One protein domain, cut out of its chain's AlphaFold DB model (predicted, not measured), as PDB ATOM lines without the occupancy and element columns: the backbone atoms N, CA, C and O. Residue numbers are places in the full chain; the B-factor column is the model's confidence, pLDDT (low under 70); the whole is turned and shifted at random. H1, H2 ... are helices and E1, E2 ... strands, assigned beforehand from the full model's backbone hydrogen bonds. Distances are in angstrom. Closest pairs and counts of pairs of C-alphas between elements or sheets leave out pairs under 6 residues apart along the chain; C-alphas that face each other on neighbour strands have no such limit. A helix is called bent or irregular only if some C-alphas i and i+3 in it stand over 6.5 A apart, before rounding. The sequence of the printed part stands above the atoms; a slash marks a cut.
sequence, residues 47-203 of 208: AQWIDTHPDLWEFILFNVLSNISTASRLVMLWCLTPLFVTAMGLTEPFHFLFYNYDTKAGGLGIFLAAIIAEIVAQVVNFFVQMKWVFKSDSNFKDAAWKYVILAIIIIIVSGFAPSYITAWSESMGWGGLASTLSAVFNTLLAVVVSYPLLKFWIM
ATOM      1  N   ALA A  47     -40.242  21.278  70.292       75.19
ATOM      2  CA  ALA A  47     -39.831  20.062  69.588       75.19
ATOM      3  C   ALA A  47     -40.891  18.955  69.697       75.19
ATOM      4  O   ALA A  47     -41.194  18.292  68.711       75.19
ATOM      5  N   GLN A  48     -41.502  18.795  70.873       78.62
ATOM      6  CA  GLN A  48     -42.599  17.843  71.064       78.62
ATOM      7  C   GLN A  48     -43.862  18.260  70.291       78.62
ATOM      8  O   GLN A  48     -44.560  17.417  69.732       78.62
ATOM      9  N   TRP A  49     -44.139  19.563  70.208       77.75
ATOM     10  CA  TRP A  49     -45.254  20.100  69.432       77.75
ATOM     11  C   TRP A  49     -45.046  19.958  67.918       77.75
ATOM     12  O   TRP A  49     -45.990  19.579  67.227       77.75
ATOM     13  N   ILE A  50     -43.822  20.183  67.421       77.12
ATOM     14  CA  ILE A  50     -43.432  19.970  66.016       77.12
ATOM     15  C   ILE A  50     -43.666  18.512  65.612       77.12
ATOM     16  O   ILE A  50     -44.251  18.260  64.563       77.12
ATOM     17  N   ASP A  51     -43.280  17.557  66.464       74.19
ATOM     18  CA  ASP A  51     -43.517  16.132  66.200       74.19
ATOM     19  C   ASP A  51     -45.009  15.767  66.209       74.19
ATOM     20  O   ASP A  51     -45.432  14.853  65.504       74.19
ATOM     21  N   THR A  52     -45.812  16.475  67.011       81.94
ATOM     22  CA  THR A  52     -47.258  16.233  67.137       81.94
ATOM     23  C   THR A  52     -48.046  16.868  65.982       81.94
ATOM     24  O   THR A  52     -49.078  16.335  65.578       81.94
ATOM     25  N   HIS A  53     -47.562  17.981  65.418       74.62
ATOM     26  CA  HIS A  53     -48.226  18.733  64.345       74.62
ATOM     27  C   HIS A  53     -47.275  19.046  63.170       74.62
ATOM     28  O   HIS A  53     -47.053  20.220  62.853       74.62
ATOM     29  N   PRO A  54     -46.736  18.026  62.477       69.62
ATOM     30  CA  PRO A  54     -45.745  18.224  61.416       69.62
ATOM     31  C   PRO A  54     -46.282  19.079  60.259       69.62
ATOM     32  O   PRO A  54     -45.614  20.010  59.816       69.62
ATOM     33  N   ASP A  55     -47.531  18.850  59.846       67.38
ATOM     34  CA  ASP A  55     -48.175  19.604  58.763       67.38
ATOM     35  C   ASP A  55     -48.336  21.110  59.102       67.38
ATOM     36  O   ASP A  55     -48.301  21.962  58.215       67.38
ATOM     37  N   LEU A  56     -48.515  21.458  60.384       70.44
ATOM     38  CA  LEU A  56     -48.650  22.851  60.831       70.44
ATOM     39  C   LEU A  56     -47.283  23.531  60.974       70.44
ATOM     40  O   LEU A  56     -47.145  24.715  60.671       70.44
ATOM     41  N   TRP A  57     -46.262  22.784  61.399       75.25
ATOM     42  CA  TRP A  57     -44.888  23.277  61.426       75.25
ATOM     43  C   TRP A  57     -44.374  23.609  60.021       75.25
ATOM     44  O   TRP A  57     -43.813  24.685  59.822       75.25
ATOM     45  N   GLU A  58     -44.622  22.741  59.037       71.38
ATOM     46  CA  GLU A  58     -44.290  23.004  57.629       71.38
ATOM     47  C   GLU A  58     -44.970  24.279  57.115       71.38
ATOM     48  O   GLU A  58     -44.331  25.091  56.448       71.38
ATOM     49  N   PHE A  59     -46.233  24.512  57.487       71.25
ATOM     50  CA  PHE A  59     -46.945  25.746  57.154       71.25
ATOM     51  C   PHE A  59     -46.309  26.993  57.786       71.25
ATOM     52  O   PHE A  59     -46.158  28.016  57.115       71.25
ATOM     53  N   ILE A  60     -45.918  26.932  59.061       71.25
ATOM     54  CA  ILE A  60     -45.254  28.056  59.738       71.25
ATOM     55  C   ILE A  60     -43.896  28.331  59.094       71.25
ATOM     56  O   ILE A  60     -43.596  29.479  58.766       71.25
ATOM     57  N   LEU A  61     -43.097  27.288  58.863       73.44
ATOM     58  CA  LEU A  61     -41.790  27.408  58.229       73.44
ATOM     59  C   LEU A  61     -41.929  28.002  56.823       73.44
ATOM     60  O   LEU A  61     -41.204  28.931  56.480       73.44
ATOM     61  N   PHE A  62     -42.927  27.559  56.058       71.44
ATOM     62  CA  PHE A  62     -43.257  28.121  54.753       71.44
ATOM     63  C   PHE A  62     -43.563  29.625  54.820       71.44
ATOM     64  O   PHE A  62     -43.003  30.385  54.032       71.44
ATOM     65  N   ASN A  63     -44.406  30.063  55.764       73.00
ATOM     66  CA  ASN A  63     -44.766  31.479  55.935       73.00
ATOM     67  C   ASN A  63     -43.588  32.340  56.403       73.00
ATOM     68  O   ASN A  63     -43.492  33.512  56.054       73.00
ATOM     69  N   VAL A  64     -42.684  31.783  57.207       77.69
ATOM     70  CA  VAL A  64     -41.472  32.497  57.619       77.69
ATOM     71  C   VAL A  64     -40.518  32.632  56.434       77.69
ATOM     72  O   VAL A  64     -40.000  33.720  56.183       77.69
ATOM     73  N   LEU A  65     -40.314  31.549  55.685       80.00
ATOM     74  CA  LEU A  65     -39.394  31.499  54.554       80.00
ATOM     75  C   LEU A  65     -39.896  32.280  53.333       80.00
ATOM     76  O   LEU A  65     -39.077  32.822  52.591       80.00
ATOM     77  N   SER A  66     -41.211  32.413  53.141       76.31
ATOM     78  CA  SER A  66     -41.771  33.241  52.066       76.31
ATOM     79  C   SER A  66     -41.384  34.717  52.213       76.31
ATOM     80  O   SER A  66     -41.150  35.380  51.204       76.31
ATOM     81  N   ASN A  67     -41.163  35.209  53.439       84.12
ATOM     82  CA  ASN A  67     -40.667  36.572  53.661       84.12
ATOM     83  C   ASN A  67     -39.275  36.807  53.051       84.12
ATOM     84  O   ASN A  67     -38.960  37.935  52.680       84.12
ATOM     85  N   ILE A  68     -38.446  35.766  52.899       86.44
ATOM     86  CA  ILE A  68     -37.132  35.876  52.235       86.44
ATOM     87  C   ILE A  68     -37.322  36.170  50.743       86.44
ATOM     88  O   ILE A  68     -36.637  37.023  50.173       86.44
ATOM     89  N   SER A  69     -38.278  35.491  50.112       86.12
ATOM     90  CA  SER A  69     -38.662  35.760  48.727       86.12
ATOM     91  C   SER A  69     -39.241  37.170  48.581       86.12
ATOM     92  O   SER A  69     -38.812  37.920  47.702       86.12
ATOM     93  N   THR A  70     -40.113  37.591  49.502       84.81
ATOM     94  CA  THR A  70     -40.648  38.959  49.535       84.81
ATOM     95  C   THR A  70     -39.544  40.006  49.682       84.81
ATOM     96  O   THR A  70     -39.515  40.970  48.922       84.81
ATOM     97  N   ALA A  71     -38.596  39.811  50.600       87.69
ATOM     98  CA  ALA A  71     -37.456  40.710  50.760       87.69
ATOM     99  C   ALA A  71     -36.614  40.784  49.477       87.69
ATOM    100  O   ALA A  71     -36.244  41.873  49.044       87.69
ATOM    101  N   SER A  72     -36.382  39.645  48.820       91.31
ATOM    102  CA  SER A  72     -35.656  39.587  47.545       91.31
ATOM    103  C   SER A  72     -36.377  40.365  46.442       91.31
ATOM    104  O   SER A  72     -35.737  41.122  45.712       91.31
ATOM    105  N   ARG A  73     -37.712  40.250  46.359       92.25
ATOM    106  CA  ARG A  73     -38.544  41.051  45.446       92.25
ATOM    107  C   ARG A  73     -38.358  42.546  45.702       92.25
ATOM    108  O   ARG A  73     -38.148  43.300  44.758       92.25
ATOM    109  N   LEU A  74     -38.426  42.974  46.964       92.12
ATOM    110  CA  LEU A  74     -38.306  44.387  47.340       92.12
ATOM    111  C   LEU A  74     -36.929  44.957  46.996       92.12
ATOM    112  O   LEU A  74     -36.849  46.024  46.394       92.12
ATOM    113  N   VAL A  75     -35.859  44.220  47.304       94.00
ATOM    114  CA  VAL A  75     -34.491  44.608  46.937       94.00
ATOM    115  C   VAL A  75     -34.359  44.737  45.419       94.00
ATOM    116  O   VAL A  75     -33.818  45.729  44.935       94.00
ATOM    117  N   MET A  76     -34.898  43.780  44.657       94.75
ATOM    118  CA  MET A  76     -34.882  43.857  43.197       94.75
ATOM    119  C   MET A  76     -35.657  45.066  42.679       94.75
ATOM    120  O   MET A  76     -35.151  45.756  41.806       94.75
ATOM    121  N   LEU A  77     -36.828  45.384  43.233       92.88
ATOM    122  CA  LEU A  77     -37.564  46.589  42.846       92.88
ATOM    123  C   LEU A  77     -36.757  47.862  43.125       92.88
ATOM    124  O   LEU A  77     -36.629  48.703  42.240       92.88
ATOM    125  N   TRP A  78     -36.148  47.986  44.305       91.94
ATOM    126  CA  TRP A  78     -35.327  49.152  44.644       91.94
ATOM    127  C   TRP A  78     -34.112  49.332  43.734       91.94
ATOM    128  O   TRP A  78     -33.722  50.468  43.483       91.94
ATOM    129  N   CYS A  79     -33.538  48.249  43.208       94.62
ATOM    130  CA  CYS A  79     -32.421  48.318  42.266       94.62
ATOM    131  C   CYS A  79     -32.878  48.531  40.815       94.62
ATOM    132  O   CYS A  79     -32.316  49.348  40.089       94.62
ATOM    133  N   LEU A  80     -33.895  47.789  40.373       94.56
ATOM    134  CA  LEU A  80     -34.321  47.745  38.977       94.56
ATOM    135  C   LEU A  80     -35.161  48.958  38.586       94.56
ATOM    136  O   LEU A  80     -35.026  49.444  37.468       94.56
ATOM    137  N   THR A  81     -35.992  49.485  39.486       92.19
ATOM    138  CA  THR A  81     -36.791  50.683  39.210       92.19
ATOM    139  C   THR A  81     -35.924  51.884  38.807       92.19
ATOM    140  O   THR A  81     -36.131  52.385  37.703       92.19
ATOM    141  N   PRO A  82     -34.934  52.348  39.597       92.69
ATOM    142  CA  PRO A  82     -34.089  53.465  39.174       92.69
ATOM    143  C   PRO A  82     -33.232  53.121  37.948       92.69
ATOM    144  O   PRO A  82     -32.995  53.991  37.112       92.69
ATOM    145  N   LEU A  83     -32.816  51.860  37.783       94.19
ATOM    146  CA  LEU A  83     -32.079  51.417  36.598       94.19
ATOM    147  C   LEU A  83     -32.915  51.573  35.314       94.19
ATOM    148  O   LEU A  83     -32.466  52.197  34.354       94.19
ATOM    149  N   PHE A  84     -34.135  51.037  35.284       93.50
ATOM    150  CA  PHE A  84     -34.981  51.070  34.089       93.50
ATOM    151  C   PHE A  84     -35.626  52.440  33.852       93.50
ATOM    152  O   PHE A  84     -35.689  52.893  32.710       93.50
ATOM    153  N   VAL A  85     -36.089  53.109  34.911       90.62
ATOM    154  CA  VAL A  85     -36.834  54.374  34.805       90.62
ATOM    155  C   VAL A  85     -35.892  55.565  34.679       90.62
ATOM    156  O   VAL A  85     -36.064  56.386  33.786       90.62
ATOM    157  N   THR A  86     -34.892  55.676  35.557       89.81
ATOM    158  CA  THR A  86     -34.029  56.864  35.622       89.81
ATOM    159  C   THR A  86     -32.800  56.724  34.736       89.81
ATOM    160  O   THR A  86     -32.517  57.625  33.955       89.81
ATOM    161  N   ALA A  87     -32.066  55.612  34.833       92.00
ATOM    162  CA  ALA A  87     -30.811  55.461  34.095       92.00
ATOM    163  C   ALA A  87     -31.030  55.155  32.604       92.00
ATOM    164  O   ALA A  87     -30.269  55.634  31.769       92.00
ATOM    165  N   MET A  88     -32.068  54.382  32.266       92.19
ATOM    166  CA  MET A  88     -32.373  54.001  30.877       92.19
ATOM    167  C   MET A  88     -33.570  54.737  30.268       92.19
ATOM    168  O   MET A  88     -33.832  54.567  29.081       92.19
ATOM    169  N   GLY A  89     -34.287  55.551  31.049       90.00
ATOM    170  CA  GLY A  89     -35.357  56.408  30.533       90.00
ATOM    171  C   GLY A  89     -36.539  55.655  29.919       90.00
ATOM    172  O   GLY A  89     -37.213  56.197  29.049       90.00
ATOM    173  N   LEU A  90     -36.804  54.408  30.328       90.44
ATOM    174  CA  LEU A  90     -37.885  53.585  29.770       90.44
ATOM    175  C   LEU A  90     -39.256  53.998  30.336       90.44
ATOM    176  O   LEU A  90     -39.950  53.196  30.951       90.44
ATOM    177  N   THR A  91     -39.651  55.256  30.170       89.69
ATOM    178  CA  THR A  91     -40.880  55.817  30.759       89.69
ATOM    179  C   THR A  91     -42.084  55.789  29.825       89.69
ATOM    180  O   THR A  91     -43.153  56.262  30.206       89.69
ATOM    181  N   GLU A  92     -41.925  55.255  28.616       89.38
ATOM    182  CA  GLU A  92     -43.014  55.151  27.643       89.38
ATOM    183  C   GLU A  92     -44.188  54.336  28.209       89.38
ATOM    184  O   GLU A  92     -43.951  53.351  28.925       89.38
ATOM    185  N   PRO A  93     -45.449  54.705  27.903       88.38
ATOM    186  CA  PRO A  93     -46.608  53.938  28.339       88.38
ATOM    187  C   PRO A  93     -46.512  52.499  27.836       88.38
ATOM    188  O   PRO A  93     -46.221  52.251  26.663       88.38
ATOM    189  N   PHE A  94     -46.789  51.539  28.712       85.31
ATOM    190  CA  PHE A  94     -46.781  50.128  28.360       85.31
ATOM    191  C   PHE A  94     -48.094  49.461  28.748       85.31
ATOM    192  O   PHE A  94     -48.496  49.442  29.916       85.31
ATOM    193  N   HIS A  95     -48.734  48.861  27.748       83.81
ATOM    194  CA  HIS A  95     -49.978  48.124  27.900       83.81
ATOM    195  C   HIS A  95     -49.818  46.751  27.252       83.81
ATOM    196  O   HIS A  95     -49.607  46.647  26.043       83.81
ATOM    197  N   PHE A  96     -49.913  45.689  28.048       80.06
ATOM    198  CA  PHE A  96     -49.848  44.319  27.546       80.06
ATOM    199  C   PHE A  96     -50.726  43.399  28.390       80.06
ATOM    200  O   PHE A  96     -50.533  43.277  29.601       80.06
ATOM    201  N   LEU A  97     -51.680  42.724  27.743       76.50
ATOM    202  CA  LEU A  97     -52.691  41.905  28.416       76.50
ATOM    203  C   LEU A  97     -53.470  42.732  29.466       76.50
ATOM    204  O   LEU A  97     -54.236  43.616  29.103       76.50
ATOM    205  N   PHE A  98     -53.270  42.457  30.752       72.06
ATOM    206  CA  PHE A  98     -53.906  43.101  31.904       72.06
ATOM    207  C   PHE A  98     -52.952  44.056  32.639       72.06
ATOM    208  O   PHE A  98     -53.315  44.625  33.669       72.06
ATOM    209  N   TYR A  99     -51.728  44.220  32.131       73.19
ATOM    210  CA  TYR A  99     -50.776  45.197  32.634       73.19
ATOM    211  C   TYR A  99     -51.029  46.548  31.979       73.19
ATOM    212  O   TYR A  99     -51.017  46.665  30.753       73.19
ATOM    213  N   ASN A 100     -51.230  47.563  32.815       77.94
ATOM    214  CA  ASN A 100     -51.431  48.940  32.398       77.94
ATOM    215  C   ASN A 100     -50.479  49.843  33.196       77.94
ATOM    216  O   ASN A 100     -50.721  50.120  34.370       77.94
ATOM    217  N   TYR A 101     -49.380  50.249  32.558       78.75
ATOM    218  CA  TYR A 101     -48.369  51.136  33.128       78.75
ATOM    219  C   TYR A 101     -48.305  52.425  32.314       78.75
ATOM    220  O   TYR A 101     -47.653  52.489  31.275       78.75
ATOM    221  N   ASP A 102     -48.979  53.465  32.798       79.00
ATOM    222  CA  ASP A 102     -48.894  54.811  32.224       79.00
ATOM    223  C   ASP A 102     -47.516  55.445  32.522       79.00
ATOM    224  O   ASP A 102     -46.832  55.090  33.488       79.00
ATOM    225  N   THR A 103     -47.134  56.442  31.731       70.75
ATOM    226  CA  THR A 103     -45.992  57.342  31.957       70.75
ATOM    227  C   THR A 103     -45.923  57.883  33.382       70.75
ATOM    228  O   THR A 103     -44.860  57.851  34.001       70.75
ATOM    229  N   LYS A 104     -47.057  58.310  33.956       72.50
ATOM    230  CA  LYS A 104     -47.114  58.822  35.340       72.50
ATOM    231  C   LYS A 104     -46.784  57.760  36.388       72.50
ATOM    232  O   LYS A 104     -46.328  58.100  37.475       72.50
ATOM    233  N   ALA A 105     -47.011  56.491  36.059       68.38
ATOM    234  CA  ALA A 105     -46.689  55.348  36.901       68.38
ATOM    235  C   ALA A 105     -45.289  54.775  36.606       68.38
ATOM    236  O   ALA A 105     -44.951  53.737  37.161       68.38
ATOM    237  N   GLY A 106     -44.485  55.428  35.753       76.62
ATOM    238  CA  GLY A 106     -43.124  55.017  35.391       76.62
ATOM    239  C   GLY A 106     -43.020  54.077  34.182       76.62
ATOM    240  O   GLY A 106     -41.927  53.582  33.904       76.62
ATOM    241  N   GLY A 107     -44.124  53.859  33.457       86.12
ATOM    242  CA  GLY A 107     -44.146  53.232  32.133       86.12
ATOM    243  C   GLY A 107     -43.511  51.840  32.053       86.12
ATOM    244  O   GLY A 107     -43.512  51.058  33.011       86.12
ATOM    245  N   LEU A 108     -42.947  51.531  30.884       88.25
ATOM    246  CA  LEU A 108     -42.272  50.268  30.575       88.25
ATOM    247  C   LEU A 108     -41.211  49.874  31.619       88.25
ATOM    248  O   LEU A 108     -41.045  48.693  31.923       88.25
ATOM    249  N   GLY A 109     -40.498  50.840  32.191       90.50
ATOM    250  CA  GLY A 109     -39.411  50.594  33.128       90.50
ATOM    251  C   GLY A 109     -39.887  50.005  34.452       90.50
ATOM    252  O   GLY A 109     -39.270  49.069  34.966       90.50
ATOM    253  N   ILE A 110     -41.022  50.480  34.975       89.69
ATOM    254  CA  ILE A 110     -41.641  49.885  36.167       89.69
ATOM    255  C   ILE A 110     -42.190  48.491  35.859       89.69
ATOM    256  O   ILE A 110     -42.027  47.587  36.681       89.69
ATOM    257  N   PHE A 111     -42.767  48.277  34.673       88.38
ATOM    258  CA  PHE A 111     -43.209  46.946  34.250       88.38
ATOM    259  C   PHE A 111     -42.052  45.934  34.235       88.38
ATOM    260  O   PHE A 111     -42.153  44.866  34.844       88.38
ATOM    261  N   LEU A 112     -40.931  46.278  33.590       90.12
ATOM    262  CA  LEU A 112     -39.755  45.406  33.513       90.12
ATOM    263  C   LEU A 112     -39.170  45.119  34.899       90.12
ATOM    264  O   LEU A 112     -38.882  43.962  35.214       90.12
ATOM    265  N   ALA A 113     -39.058  46.143  35.751       91.56
ATOM    266  CA  ALA A 113     -38.626  45.973  37.135       91.56
ATOM    267  C   ALA A 113     -39.534  44.991  37.895       91.56
ATOM    268  O   ALA A 113     -39.036  44.093  38.574       91.56
ATOM    269  N   ALA A 114     -40.856  45.123  37.750       88.50
ATOM    270  CA  ALA A 114     -41.833  44.289  38.441       88.50
ATOM    271  C   ALA A 114     -41.787  42.819  38.006       88.50
ATOM    272  O   ALA A 114     -41.810  41.937  38.867       88.50
ATOM    273  N   ILE A 115     -41.694  42.548  36.700       87.06
ATOM    274  CA  ILE A 115     -41.636  41.175  36.176       87.06
ATOM    275  C   ILE A 115     -40.321  40.496  36.558       87.06
ATOM    276  O   ILE A 115     -40.336  39.360  37.030       87.06
ATOM    277  N   ILE A 116     -39.185  41.183  36.414       90.12
ATOM    278  CA  ILE A 116     -37.882  40.608  36.771       90.12
ATOM    279  C   ILE A 116     -37.807  40.355  38.282       90.12
ATOM    280  O   ILE A 116     -37.382  39.277  38.697       90.12
ATOM    281  N   ALA A 117     -38.267  41.302  39.108       90.50
ATOM    282  CA  ALA A 117     -38.310  41.123  40.555       90.50
ATOM    283  C   ALA A 117     -39.198  39.939  40.968       90.50
ATOM    284  O   ALA A 117     -38.812  39.178  41.855       90.50
ATOM    285  N   GLU A 118     -40.351  39.749  40.318       87.44
ATOM    286  CA  GLU A 118     -41.230  38.606  40.582       87.44
ATOM    287  C   GLU A 118     -40.568  37.280  40.195       87.44
ATOM    288  O   GLU A 118     -40.561  36.344  40.992       87.44
ATOM    289  N   ILE A 119     -39.933  37.202  39.020       87.00
ATOM    290  CA  ILE A 119     -39.208  35.998  38.590       87.00
ATOM    291  C   ILE A 119     -38.116  35.642  39.607       87.00
ATOM    292  O   ILE A 119     -38.025  34.492  40.037       87.00
ATOM    293  N   VAL A 120     -37.317  36.622  40.044       88.88
ATOM    294  CA  VAL A 120     -36.282  36.405  41.067       88.88
ATOM    295  C   VAL A 120     -36.901  35.930  42.381       88.88
ATOM    296  O   VAL A 120     -36.403  34.976  42.975       88.88
ATOM    297  N   ALA A 121     -37.990  36.552  42.830       87.75
ATOM    298  CA  ALA A 121     -38.677  36.166  44.056       87.75
ATOM    299  C   ALA A 121     -39.160  34.711  44.003       87.75
ATOM    300  O   ALA A 121     -38.955  33.968  44.967       87.75
ATOM    301  N   GLN A 122     -39.730  34.276  42.877       83.50
ATOM    302  CA  GLN A 122     -40.165  32.892  42.680       83.50
ATOM    303  C   GLN A 122     -38.982  31.918  42.695       83.50
ATOM    304  O   GLN A 122     -39.048  30.874  43.346       83.50
ATOM    305  N   VAL A 123     -37.869  32.278  42.049       83.50
ATOM    306  CA  VAL A 123     -36.639  31.471  42.050       83.50
ATOM    307  C   VAL A 123     -36.061  31.349  43.463       83.50
ATOM    308  O   VAL A 123     -35.738  30.246  43.904       83.50
ATOM    309  N   VAL A 124     -35.970  32.455  44.206       85.06
ATOM    310  CA  VAL A 124     -35.506  32.445  45.600       85.06
ATOM    311  C   VAL A 124     -36.438  31.608  46.466       85.06
ATOM    312  O   VAL A 124     -35.953  30.769  47.220       85.06
ATOM    313  N   ASN A 125     -37.757  31.780  46.330       82.44
ATOM    314  CA  ASN A 125     -38.735  30.979  47.062       82.44
ATOM    315  C   ASN A 125     -38.496  29.490  46.794       82.44
ATOM    316  O   ASN A 125     -38.332  28.721  47.730       82.44
ATOM    317  N   PHE A 126     -38.356  29.084  45.532       77.06
ATOM    318  CA  PHE A 126     -38.058  27.698  45.185       77.06
ATOM    319  C   PHE A 126     -36.806  27.167  45.898       77.06
ATOM    320  O   PHE A 126     -36.869  26.126  46.553       77.06
ATOM    321  N   PHE A 127     -35.681  27.883  45.828       76.88
ATOM    322  CA  PHE A 127     -34.436  27.425  46.448       76.88
ATOM    323  C   PHE A 127     -34.494  27.403  47.975       76.88
ATOM    324  O   PHE A 127     -33.980  26.466  48.593       76.88
ATOM    325  N   VAL A 128     -35.115  28.411  48.585       80.12
ATOM    326  CA  VAL A 128     -35.280  28.502  50.037       80.12
ATOM    327  C   VAL A 128     -36.167  27.362  50.532       80.12
ATOM    328  O   VAL A 128     -35.752  26.621  51.424       80.12
ATOM    329  N   GLN A 129     -37.333  27.159  49.916       71.44
ATOM    330  CA  GLN A 129     -38.240  26.081  50.309       71.44
ATOM    331  C   GLN A 129     -37.591  24.710  50.068       71.44
ATOM    332  O   GLN A 129     -37.635  23.839  50.933       71.44
ATOM    333  N   MET A 130     -36.889  24.520  48.948       69.12
ATOM    334  CA  MET A 130     -36.201  23.259  48.654       69.12
ATOM    335  C   MET A 130     -35.134  22.915  49.704       69.12
ATOM    336  O   MET A 130     -35.114  21.799  50.230       69.12
ATOM    337  N   LYS A 131     -34.253  23.867  50.035       68.12
ATOM    338  CA  LYS A 131     -33.135  23.621  50.959       68.12
ATOM    339  C   LYS A 131     -33.580  23.503  52.415       68.12
ATOM    340  O   LYS A 131     -33.030  22.679  53.142       68.12
ATOM    341  N   TRP A 132     -34.546  24.314  52.840       67.56
ATOM    342  CA  TRP A 132     -34.882  24.463  54.259       67.56
ATOM    343  C   TRP A 132     -36.159  23.734  54.674       67.56
ATOM    344  O   TRP A 132     -36.193  23.208  55.785       67.56
ATOM    345  N   VAL A 133     -37.171  23.643  53.802       62.38
ATOM    346  CA  VAL A 133     -38.405  22.890  54.097       62.38
ATOM    347  C   VAL A 133     -38.239  21.417  53.757       62.38
ATOM    348  O   VAL A 133     -38.546  20.568  54.587       62.38
ATOM    349  N   PHE A 134     -37.718  21.094  52.569       57.56
ATOM    350  CA  PHE A 134     -37.798  19.719  52.061       57.56
ATOM    351  C   PHE A 134     -36.532  18.879  52.237       57.56
ATOM    352  O   PHE A 134     -36.621  17.659  52.126       57.56
ATOM    353  N   LYS A 135     -35.370  19.490  52.521       58.81
ATOM    354  CA  LYS A 135     -34.081  18.785  52.719       58.81
ATOM    355  C   LYS A 135     -33.822  17.675  51.670       58.81
ATOM    356  O   LYS A 135     -33.298  16.615  52.003       58.81
ATOM    357  N   SER A 136     -34.238  17.889  50.421       54.06
ATOM    358  CA  SER A 136     -34.314  16.862  49.371       54.06
ATOM    359  C   SER A 136     -33.226  17.073  48.319       54.06
ATOM    360  O   SER A 136     -33.167  18.142  47.713       54.06
ATOM    361  N   ASP A 137     -32.397  16.051  48.084       53.12
ATOM    362  CA  ASP A 137     -31.393  16.023  47.002       53.12
ATOM    363  C   ASP A 137     -31.784  15.026  45.882       53.12
ATOM    364  O   ASP A 137     -31.584  15.283  44.698       53.12
ATOM    365  N   SER A 138     -32.452  13.908  46.213       50.94
ATOM    366  CA  SER A 138     -32.703  12.806  45.264       50.94
ATOM    367  C   SER A 138     -34.000  12.903  44.442       50.94
ATOM    368  O   SER A 138     -34.131  12.193  43.450       50.94
ATOM    369  N   ASN A 139     -34.941  13.791  44.792       58.28
ATOM    370  CA  ASN A 139     -36.237  13.963  44.100       58.28
ATOM    371  C   ASN A 139     -36.345  15.290  43.312       58.28
ATOM    372  O   ASN A 139     -37.434  15.725  42.932       58.28
ATOM    373  N   PHE A 140     -35.206  15.949  43.079       58.31
ATOM    374  CA  PHE A 140     -35.099  17.316  42.561       58.31
ATOM    375  C   PHE A 140     -35.778  17.530  41.198       58.31
ATOM    376  O   PHE A 140     -36.550  18.475  41.037       58.31
ATOM    377  N   LYS A 141     -35.528  16.651  40.219       61.09
ATOM    378  CA  LYS A 141     -36.030  16.830  38.844       61.09
ATOM    379  C   LYS A 141     -37.551  16.687  38.744       61.09
ATOM    380  O   LYS A 141     -38.181  17.476  38.045       61.09
ATOM    381  N   ASP A 142     -38.138  15.758  39.497       67.19
ATOM    382  CA  ASP A 142     -39.581  15.484  39.462       67.19
ATOM    383  C   ASP A 142     -40.418  16.551  40.180       67.19
ATOM    384  O   ASP A 142     -41.599  16.728  39.874       67.19
ATOM    385  N   ALA A 143     -39.821  17.289  41.119       64.62
ATOM    386  CA  ALA A 143     -40.475  18.404  41.799       64.62
ATOM    387  C   ALA A 143     -40.246  19.747  41.084       64.62
ATOM    388  O   ALA A 143     -41.139  20.597  41.070       64.62
ATOM    389  N   ALA A 144     -39.075  19.944  40.468       68.38
ATOM    390  CA  ALA A 144     -38.689  21.214  39.855       68.38
ATOM    391  C   ALA A 144     -39.660  21.672  38.753       68.38
ATOM    392  O   ALA A 144     -40.065  22.833  38.743       68.38
ATOM    393  N   TRP A 145     -40.099  20.776  37.861       70.62
ATOM    394  CA  TRP A 145     -40.998  21.160  36.762       70.62
ATOM    395  C   TRP A 145     -42.387  21.603  37.255       70.62
ATOM    396  O   TRP A 145     -42.967  22.540  36.707       70.62
ATOM    397  N   LYS A 146     -42.898  21.005  38.341       72.50
ATOM    398  CA  LYS A 146     -44.154  21.429  38.984       72.50
ATOM    399  C   LYS A 146     -44.030  22.825  39.594       72.50
ATOM    400  O   LYS A 146     -44.969  23.612  39.513       72.50
ATOM    401  N   TYR A 147     -42.869  23.139  40.167       71.00
ATOM    402  CA  TYR A 147     -42.578  24.471  40.698       71.00
ATOM    403  C   TYR A 147     -42.474  25.535  39.610       71.00
ATOM    404  O   TYR A 147     -42.945  26.649  39.815       71.00
ATOM    405  N   VAL A 148     -41.911  25.205  38.447       71.88
ATOM    406  CA  VAL A 148     -41.876  26.127  37.301       71.88
ATOM    407  C   VAL A 148     -43.294  26.460  36.833       71.88
ATOM    408  O   VAL A 148     -43.618  27.630  36.653       71.88
ATOM    409  N   ILE A 149     -44.168  25.454  36.710       74.94
ATOM    410  CA  ILE A 149     -45.583  25.674  36.367       74.94
ATOM    411  C   ILE A 149     -46.264  26.553  37.418       74.94
ATOM    412  O   ILE A 149     -46.981  27.487  37.067       74.94
ATOM    413  N   LEU A 150     -46.007  26.301  38.703       72.69
ATOM    414  CA  LEU A 150     -46.536  27.129  39.781       72.69
ATOM    415  C   LEU A 150     -46.059  28.582  39.686       72.69
ATOM    416  O   LEU A 150     -46.876  29.490  39.785       72.69
ATOM    417  N   ALA A 151     -44.763  28.809  39.479       71.12
ATOM    418  CA  ALA A 151     -44.209  30.151  39.349       71.12
ATOM    419  C   ALA A 151     -44.874  30.912  38.193       71.12
ATOM    420  O   ALA A 151     -45.241  32.072  38.356       71.12
ATOM    421  N   ILE A 152     -45.113  30.244  37.060       76.38
ATOM    422  CA  ILE A 152     -45.832  30.822  35.917       76.38
ATOM    423  C   ILE A 152     -47.277  31.173  36.298       76.38
ATOM    424  O   ILE A 152     -47.728  32.282  36.019       76.38
ATOM    425  N   ILE A 153     -47.991  30.266  36.972       76.69
ATOM    426  CA  ILE A 153     -49.360  30.523  37.444       76.69
ATOM    427  C   ILE A 153     -49.381  31.714  38.406       76.69
ATOM    428  O   ILE A 153     -50.235  32.581  38.260       76.69
ATOM    429  N   ILE A 154     -48.440  31.806  39.350       73.25
ATOM    430  CA  ILE A 154     -48.378  32.927  40.296       73.25
ATOM    431  C   ILE A 154     -48.030  34.234  39.582       73.25
ATOM    432  O   ILE A 154     -48.635  35.253  39.892       73.25
ATOM    433  N   ILE A 155     -47.127  34.241  38.599       72.88
ATOM    434  CA  ILE A 155     -46.840  35.451  37.810       72.88
ATOM    435  C   ILE A 155     -48.106  35.929  37.085       72.88
ATOM    436  O   ILE A 155     -48.417  37.119  37.107       72.88
ATOM    437  N   ILE A 156     -48.880  35.010  36.500       74.50
ATOM    438  CA  ILE A 156     -50.145  35.345  35.832       74.50
ATOM    439  C   ILE A 156     -51.177  35.849  36.846       74.50
ATOM    440  O   ILE A 156     -51.767  36.904  36.640       74.50
ATOM    441  N   VAL A 157     -51.381  35.134  37.954       69.31
ATOM    442  CA  VAL A 157     -52.365  35.486  38.987       69.31
ATOM    443  C   VAL A 157     -51.986  36.779  39.707       69.31
ATOM    444  O   VAL A 157     -52.859  37.602  39.940       69.31
ATOM    445  N   SER A 158     -50.715  37.003  40.033       69.56
ATOM    446  CA  SER A 158     -50.256  38.225  40.710       69.56
ATOM    447  C   SER A 158     -50.387  39.465  39.828       69.56
ATOM    448  O   SER A 158     -50.623  40.552  40.347       69.56
ATOM    449  N   GLY A 159     -50.295  39.311  38.506       69.56
ATOM    450  CA  GLY A 159     -50.597  40.390  37.575       69.56
ATOM    451  C   GLY A 159     -52.094  40.550  37.286       69.56
ATOM    452  O   GLY A 159     -52.567  41.670  37.133       69.56
ATOM    453  N   PHE A 160     -52.856  39.454  37.238       68.12
ATOM    454  CA  PHE A 160     -54.279  39.462  36.878       68.12
ATOM    455  C   PHE A 160     -55.200  39.820  38.052       68.12
ATOM    456  O   PHE A 160     -56.159  40.571  37.882       68.12
ATOM    457  N   ALA A 161     -54.926  39.286  39.244       65.94
ATOM    458  CA  ALA A 161     -55.808  39.401  40.399       65.94
ATOM    459  C   ALA A 161     -55.974  40.853  40.867       65.94
ATOM    460  O   ALA A 161     -57.122  41.274  40.993       65.94
ATOM    461  N   PRO A 162     -54.913  41.666  41.053       64.31
ATOM    462  CA  PRO A 162     -55.087  43.056  41.470       64.31
ATOM    463  C   PRO A 162     -55.870  43.873  40.438       64.31
ATOM    464  O   PRO A 162     -56.779  44.609  40.814       64.31
ATOM    465  N   SER A 163     -55.580  43.699  39.143       66.19
ATOM    466  CA  SER A 163     -56.264  44.414  38.060       66.19
ATOM    467  C   SER A 163     -57.748  44.050  37.970       66.19
ATOM    468  O   SER A 163     -58.590  44.937  37.857       66.19
ATOM    469  N   TYR A 164     -58.092  42.760  38.077       68.38
ATOM    470  CA  TYR A 164     -59.485  42.309  38.049       68.38
ATOM    471  C   TYR A 164     -60.253  42.713  39.310       68.38
ATOM    472  O   TYR A 164     -61.387  43.171  39.209       68.38
ATOM    473  N   ILE A 165     -59.645  42.589  40.494       65.75
ATOM    474  CA  ILE A 165     -60.293  42.968  41.758       65.75
ATOM    475  C   ILE A 165     -60.514  44.482  41.814       65.75
ATOM    476  O   ILE A 165     -61.582  44.919  42.239       65.75
ATOM    477  N   THR A 166     -59.553  45.275  41.338       66.50
ATOM    478  CA  THR A 166     -59.694  46.735  41.258       66.50
ATOM    479  C   THR A 166     -60.808  47.113  40.283       66.50
ATOM    480  O   THR A 166     -61.741  47.801  40.684       66.50
ATOM    481  N   ALA A 167     -60.799  46.573  39.059       69.31
ATOM    482  CA  ALA A 167     -61.836  46.850  38.062       69.31
ATOM    483  C   ALA A 167     -63.236  46.387  38.511       69.31
ATOM    484  O   ALA A 167     -64.222  47.102  38.333       69.31
ATOM    485  N   TRP A 168     -63.339  45.211  39.138       70.06
ATOM    486  CA  TRP A 168     -64.590  44.714  39.711       70.06
ATOM    487  C   TRP A 168     -65.074  45.617  40.849       70.06
ATOM    488  O   TRP A 168     -66.246  45.991  40.892       70.06
ATOM    489  N   SER A 169     -64.175  46.038  41.736       66.50
ATOM    490  CA  SER A 169     -64.540  46.894  42.859       66.50
ATOM    491  C   SER A 169     -64.905  48.323  42.441       66.50
ATOM    492  O   SER A 169     -65.756  48.943  43.085       66.50
ATOM    493  N   GLU A 170     -64.302  48.842  41.373       69.38
ATOM    494  CA  GLU A 170     -64.692  50.102  40.735       69.38
ATOM    495  C   GLU A 170     -66.059  49.971  40.053       69.38
ATOM    496  O   GLU A 170     -66.910  50.842  40.228       69.38
ATOM    497  N   SER A 171     -66.326  48.848  39.370       72.31
ATOM    498  CA  SER A 171     -67.624  48.580  38.727       72.31
ATOM    499  C   SER A 171     -68.793  48.485  39.719       72.31
ATOM    500  O   SER A 171     -69.925  48.812  39.376       72.31
ATOM    501  N   MET A 172     -68.509  48.094  40.964       73.12
ATOM    502  CA  MET A 172     -69.482  48.022  42.058       73.12
ATOM    503  C   MET A 172     -69.629  49.353  42.822       73.12
ATOM    504  O   MET A 172     -70.459  49.452  43.727       73.12
ATOM    505  N   GLY A 173     -68.844  50.383  42.479       70.06
ATOM    506  CA  GLY A 173     -68.913  51.715  43.090       70.06
ATOM    507  C   GLY A 173     -68.349  51.794  44.513       70.06
ATOM    508  O   GLY A 173     -68.724  52.680  45.275       70.06
ATOM    509  N   TRP A 174     -67.465  50.872  44.906       68.88
ATOM    510  CA  TRP A 174     -67.039  50.713  46.306       68.88
ATOM    511  C   TRP A 174     -65.966  51.706  46.782       68.88
ATOM    512  O   TRP A 174     -65.581  51.674  47.952       68.88
ATOM    513  N   GLY A 175     -65.523  52.639  45.934       70.75
ATOM    514  CA  GLY A 175     -64.634  53.741  46.325       70.75
ATOM    515  C   GLY A 175     -63.427  53.272  47.151       70.75
ATOM    516  O   GLY A 175     -62.769  52.296  46.805       70.75
ATOM    517  N   GLY A 176     -63.156  53.920  48.289       64.25
ATOM    518  CA  GLY A 176     -62.034  53.571  49.177       64.25
ATOM    519  C   GLY A 176     -62.103  52.184  49.843       64.25
ATOM    520  O   GLY A 176     -61.113  51.744  50.421       64.25
ATOM    521  N   LEU A 177     -63.230  51.463  49.761       67.00
ATOM    522  CA  LEU A 177     -63.305  50.063  50.202       67.00
ATOM    523  C   LEU A 177     -62.657  49.105  49.193       67.00
ATOM    524  O   LEU A 177     -62.264  48.008  49.583       67.00
ATOM    525  N   ALA A 178     -62.473  49.529  47.937       64.00
ATOM    526  CA  ALA A 178     -61.845  48.736  46.884       64.00
ATOM    527  C   ALA A 178     -60.413  48.321  47.222       64.00
ATOM    528  O   ALA A 178     -60.050  47.152  47.097       64.00
ATOM    529  N   SER A 179     -59.611  49.260  47.725       59.81
ATOM    530  CA  SER A 179     -58.229  48.999  48.125       59.81
ATOM    531  C   SER A 179     -58.147  48.028  49.303       59.81
ATOM    532  O   SER A 179     -57.297  47.139  49.315       59.81
ATOM    533  N   THR A 180     -59.058  48.153  50.272       69.31
ATOM    534  CA  THR A 180     -59.120  47.264  51.441       69.31
ATOM    535  C   THR A 180     -59.535  45.857  51.034       69.31
ATOM    536  O   THR A 180     -58.913  44.883  51.452       69.31
ATOM    537  N   LEU A 181     -60.547  45.735  50.173       67.25
ATOM    538  CA  LEU A 181     -60.984  44.440  49.669       67.25
ATOM    539  C   LEU A 181     -59.905  43.781  48.810       67.25
ATOM    540  O   LEU A 181     -59.642  42.596  48.975       67.25
ATOM    541  N   SER A 182     -59.238  44.548  47.947       64.69
ATOM    542  CA  SER A 182     -58.136  44.044  47.131       64.69
ATOM    543  C   SER A 182     -56.978  43.544  47.992       64.69
ATOM    544  O   SER A 182     -56.413  42.496  47.690       64.69
ATOM    545  N   ALA A 183     -56.666  44.223  49.100       65.94
ATOM    546  CA  ALA A 183     -55.681  43.743  50.065       65.94
ATOM    547  C   ALA A 183     -56.123  42.431  50.738       65.94
ATOM    548  O   ALA A 183     -55.346  41.479  50.781       65.94
ATOM    549  N   VAL A 184     -57.379  42.342  51.193       69.12
ATOM    550  CA  VAL A 184     -57.938  41.129  51.819       69.12
ATOM    551  C   VAL A 184     -57.941  39.947  50.849       69.12
ATOM    552  O   VAL A 184     -57.482  38.863  51.207       69.12
ATOM    553  N   PHE A 185     -58.405  40.148  49.614       66.62
ATOM    554  CA  PHE A 185     -58.385  39.118  48.580       66.62
ATOM    555  C   PHE A 185     -56.957  38.708  48.231       66.62
ATOM    556  O   PHE A 185     -56.690  37.515  48.156       66.62
ATOM    557  N   ASN A 186     -56.026  39.652  48.086       71.38
ATOM    558  CA  ASN A 186     -54.625  39.338  47.813       71.38
ATOM    559  C   ASN A 186     -54.000  38.482  48.932       71.38
ATOM    560  O   ASN A 186     -53.336  37.484  48.653       71.38
ATOM    561  N   THR A 187     -54.268  38.806  50.201       67.25
ATOM    562  CA  THR A 187     -53.785  38.023  51.350       67.25
ATOM    563  C   THR A 187     -54.455  36.651  51.442       67.25
ATOM    564  O   THR A 187     -53.769  35.649  51.642       67.25
ATOM    565  N   LEU A 188     -55.776  36.566  51.267       66.44
ATOM    566  CA  LEU A 188     -56.492  35.290  51.309       66.44
ATOM    567  C   LEU A 188     -56.098  34.385  50.150       66.44
ATOM    568  O   LEU A 188     -55.888  33.199  50.364       66.44
ATOM    569  N   LEU A 189     -55.945  34.925  48.945       67.06
ATOM    570  CA  LEU A 189     -55.537  34.164  47.771       67.06
ATOM    571  C   LEU A 189     -54.099  33.666  47.939       67.06
ATOM    572  O   LEU A 189     -53.832  32.501  47.657       67.06
ATOM    573  N   ALA A 190     -53.206  34.468  48.527       62.75
ATOM    574  CA  ALA A 190     -51.875  34.006  48.906       62.75
ATOM    575  C   ALA A 190     -51.932  32.820  49.889       62.75
ATOM    576  O   ALA A 190     -51.237  31.830  49.675       62.75
ATOM    577  N   VAL A 191     -52.784  32.857  50.917       62.88
ATOM    578  CA  VAL A 191     -52.906  31.762  51.903       62.88
ATOM    579  C   VAL A 191     -53.593  30.522  51.310       62.88
ATOM    580  O   VAL A 191     -53.101  29.401  51.461       62.88
ATOM    581  N   VAL A 192     -54.709  30.722  50.606       61.62
ATOM    582  CA  VAL A 192     -55.580  29.680  50.042       61.62
ATOM    583  C   VAL A 192     -54.961  29.012  48.823       61.62
ATOM    584  O   VAL A 192     -55.228  27.840  48.598       61.62
ATOM    585  N   VAL A 193     -54.124  29.698  48.044       64.00
ATOM    586  CA  VAL A 193     -53.388  29.066  46.938       64.00
ATOM    587  C   VAL A 193     -52.108  28.418  47.450       64.00
ATOM    588  O   VAL A 193     -51.822  27.284  47.074       64.00
ATOM    589  N   SER A 194     -51.359  29.068  48.344       59.66
ATOM    590  CA  SER A 194     -50.065  28.524  48.780       59.66
ATOM    591  C   SER A 194     -50.204  27.222  49.569       59.66
ATOM    592  O   SER A 194     -49.428  26.292  49.354       59.66
ATOM    593  N   TYR A 195     -51.198  27.107  50.457       63.88
ATOM    594  CA  TYR A 195     -51.302  25.947  51.350       63.88
ATOM    595  C   TYR A 195     -51.733  24.634  50.652       63.88
ATOM    596  O   TYR A 195     -51.033  23.627  50.798       63.88
ATOM    597  N   PRO A 196     -52.817  24.584  49.851       60.72
ATOM    598  CA  PRO A 196     -53.247  23.359  49.170       60.72
ATOM    599  C   PRO A 196     -52.293  22.946  48.052       60.72
ATOM    600  O   PRO A 196     -52.080  21.755  47.825       60.72
ATOM    601  N   LEU A 197     -51.702  23.920  47.361       62.56
ATOM    602  CA  LEU A 197     -50.869  23.652  46.200       62.56
ATOM    603  C   LEU A 197     -49.544  22.981  46.600       62.56
ATOM    604  O   LEU A 197     -49.085  22.064  45.921       62.56
ATOM    605  N   LEU A 198     -48.982  23.311  47.762       54.53
ATOM    606  CA  LEU A 198     -47.818  22.595  48.292       54.53
ATOM    607  C   LEU A 198     -48.186  21.234  48.900       54.53
ATOM    608  O   LEU A 198     -47.515  20.239  48.615       54.53
ATOM    609  N   LYS A 199     -49.282  21.165  49.669       56.56
ATOM    610  CA  LYS A 199     -49.689  19.947  50.387       56.56
ATOM    611  C   LYS A 199     -50.218  18.828  49.489       56.56
ATOM    612  O   LYS A 199     -50.005  17.664  49.804       56.56
ATOM    613  N   PHE A 200     -50.916  19.148  48.400       61.69
ATOM    614  CA  PHE A 200     -51.549  18.132  47.550       61.69
ATOM    615  C   PHE A 200     -50.844  17.914  46.207       61.69
ATOM    616  O   PHE A 200     -50.912  16.812  45.670       61.69
ATOM    617  N   TRP A 201     -50.145  18.919  45.666       60.00
ATOM    618  CA  TRP A 201     -49.549  18.827  44.326       60.00
ATOM    619  C   TRP A 201     -48.036  18.564  44.336       60.00
ATOM    620  O   TRP A 201     -47.529  17.763  43.538       60.00
ATOM    621  N   ILE A 202     -47.305  19.224  45.241       52.97
ATOM    622  CA  ILE A 202     -45.836  19.139  45.320       52.97
ATOM    623  C   ILE A 202     -45.387  17.938  46.164       52.97
ATOM    624  O   ILE A 202     -44.418  17.279  45.792       52.97
ATOM    625  N   MET A 203     -46.140  17.569  47.201       58.00
ATOM    626  CA  MET A 203     -45.988  16.282  47.889       58.00
ATOM    627  C   MET A 203     -47.343  15.588  48.063       58.00
ATOM    628  O   MET A 203     -47.936  15.667  49.138       58.00
TER     629      MET A 203
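AT A GLANCE: This is residues 47 to 203 of the 208 residues of the protein "GtrA family protein" of Alloscardovia omnicolens (UniProt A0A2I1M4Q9). Two pairs of long helices splay apart as a loose V: H2 and H3 lie side by side for much of their length, while the bent helix H4 passes beside H3 with its arm H4a, then runs off as H4b and is joined there by H5, which folds back toward the start of H4. A small strand hairpin, E1 and E2, sits by the first residues of H3, 107 to 112, and follows H2 and precedes H3 along the chain, while the short helix H1 sits at the other end of H2, near its first residues. The printed part has 157 residues with five named helices and two named strands in the order H1, H2, E1, E2, H3, H4, H5; the two-stranded sheet is antiparallel and the class is mostly helix. The whole is only just loose, close to compact, with a radius of gyration of the C-alphas of 18.1 A, and the C-alphas span 54 by 39 by 26 A.

IN THESE COORDINATES: H1 covers residues 47 to 52, with C-alpha 47 at (-39.831, 20.062, 69.588). H2, residues 54 to 87, is the longest helix at 48.5 A. E1 is residues 94 to 96 and E2 residues 99 to 101. H3, residues 107 to 134, is 39.5 A long and begins with C-alpha 107 at (-44.146, 53.232, 32.133). H4, residues 140 to 171, was assigned as one helix by its hydrogen bonds but is bent, with C-alphas 159 and 162 6.5 A apart; its arms are H4a, residues 140 to 159, 28.2 A, and H4b, residues 162 to 171, 14.0 A. H5, residues 177 to 202, is 35.9 A long and ends with C-alpha 202 at (-45.836, 19.139, 45.320).

HOW THE PARTS SIT: H1 is close to H2 but not clearly touching; their closest C-alphas, of Ile 50 and Trp 57, are 5.8 A apart. H2 and H3 touch, opposite ways at a shallow tilt of 28 degrees, closest at the C-alphas of Phe 84 and Gly 109, 4.6 A. E1 and E2 form an antiparallel hairpin, with N 94 and O 101 at 2.9 A and N 99 and O 96 at 3.0 A, within hydrogen-bond range. The closest C-alphas of E1 and H3, of Phe 94 and Leu 108, are 5.0 A apart. H3 and H4a form a helical hairpin; they touch through residues 115 to 126 and 147 to 155 alone, closest at the C-alphas of Gln 122 and Ala 151, 5.9 A, at a shallow tilt of 34.9 degrees, only just short of steep. H4b and H5 form another, at a steep tilt of 40 degrees, with the C-alphas of Ser 169 and Ala 178 closest at 5.2 A. H4a and H5 only just touch, with 3 pairs of C-alphas within 8 A, the closest being those of Ala 143 and Ile 202 at 6.5 A. H3 and H5 are apart. Each O i to N i+4 pair is within hydrogen-bond range in H1 and H4b, against 26 of 30 in H2, 23 of 24 in H3, 14 of 16 in H4a and 20 of 22 in H5.

THE WHOLE: The two C-alphas farthest apart, of Gln 48 and Glu 92, are 57.2 A apart. The printed part has no cut and no long link. The mean pLDDT of the printed part is 75.0, and 59 residues are under 70, among them residues 130 to 144, 157 to 167 and 187 to 203.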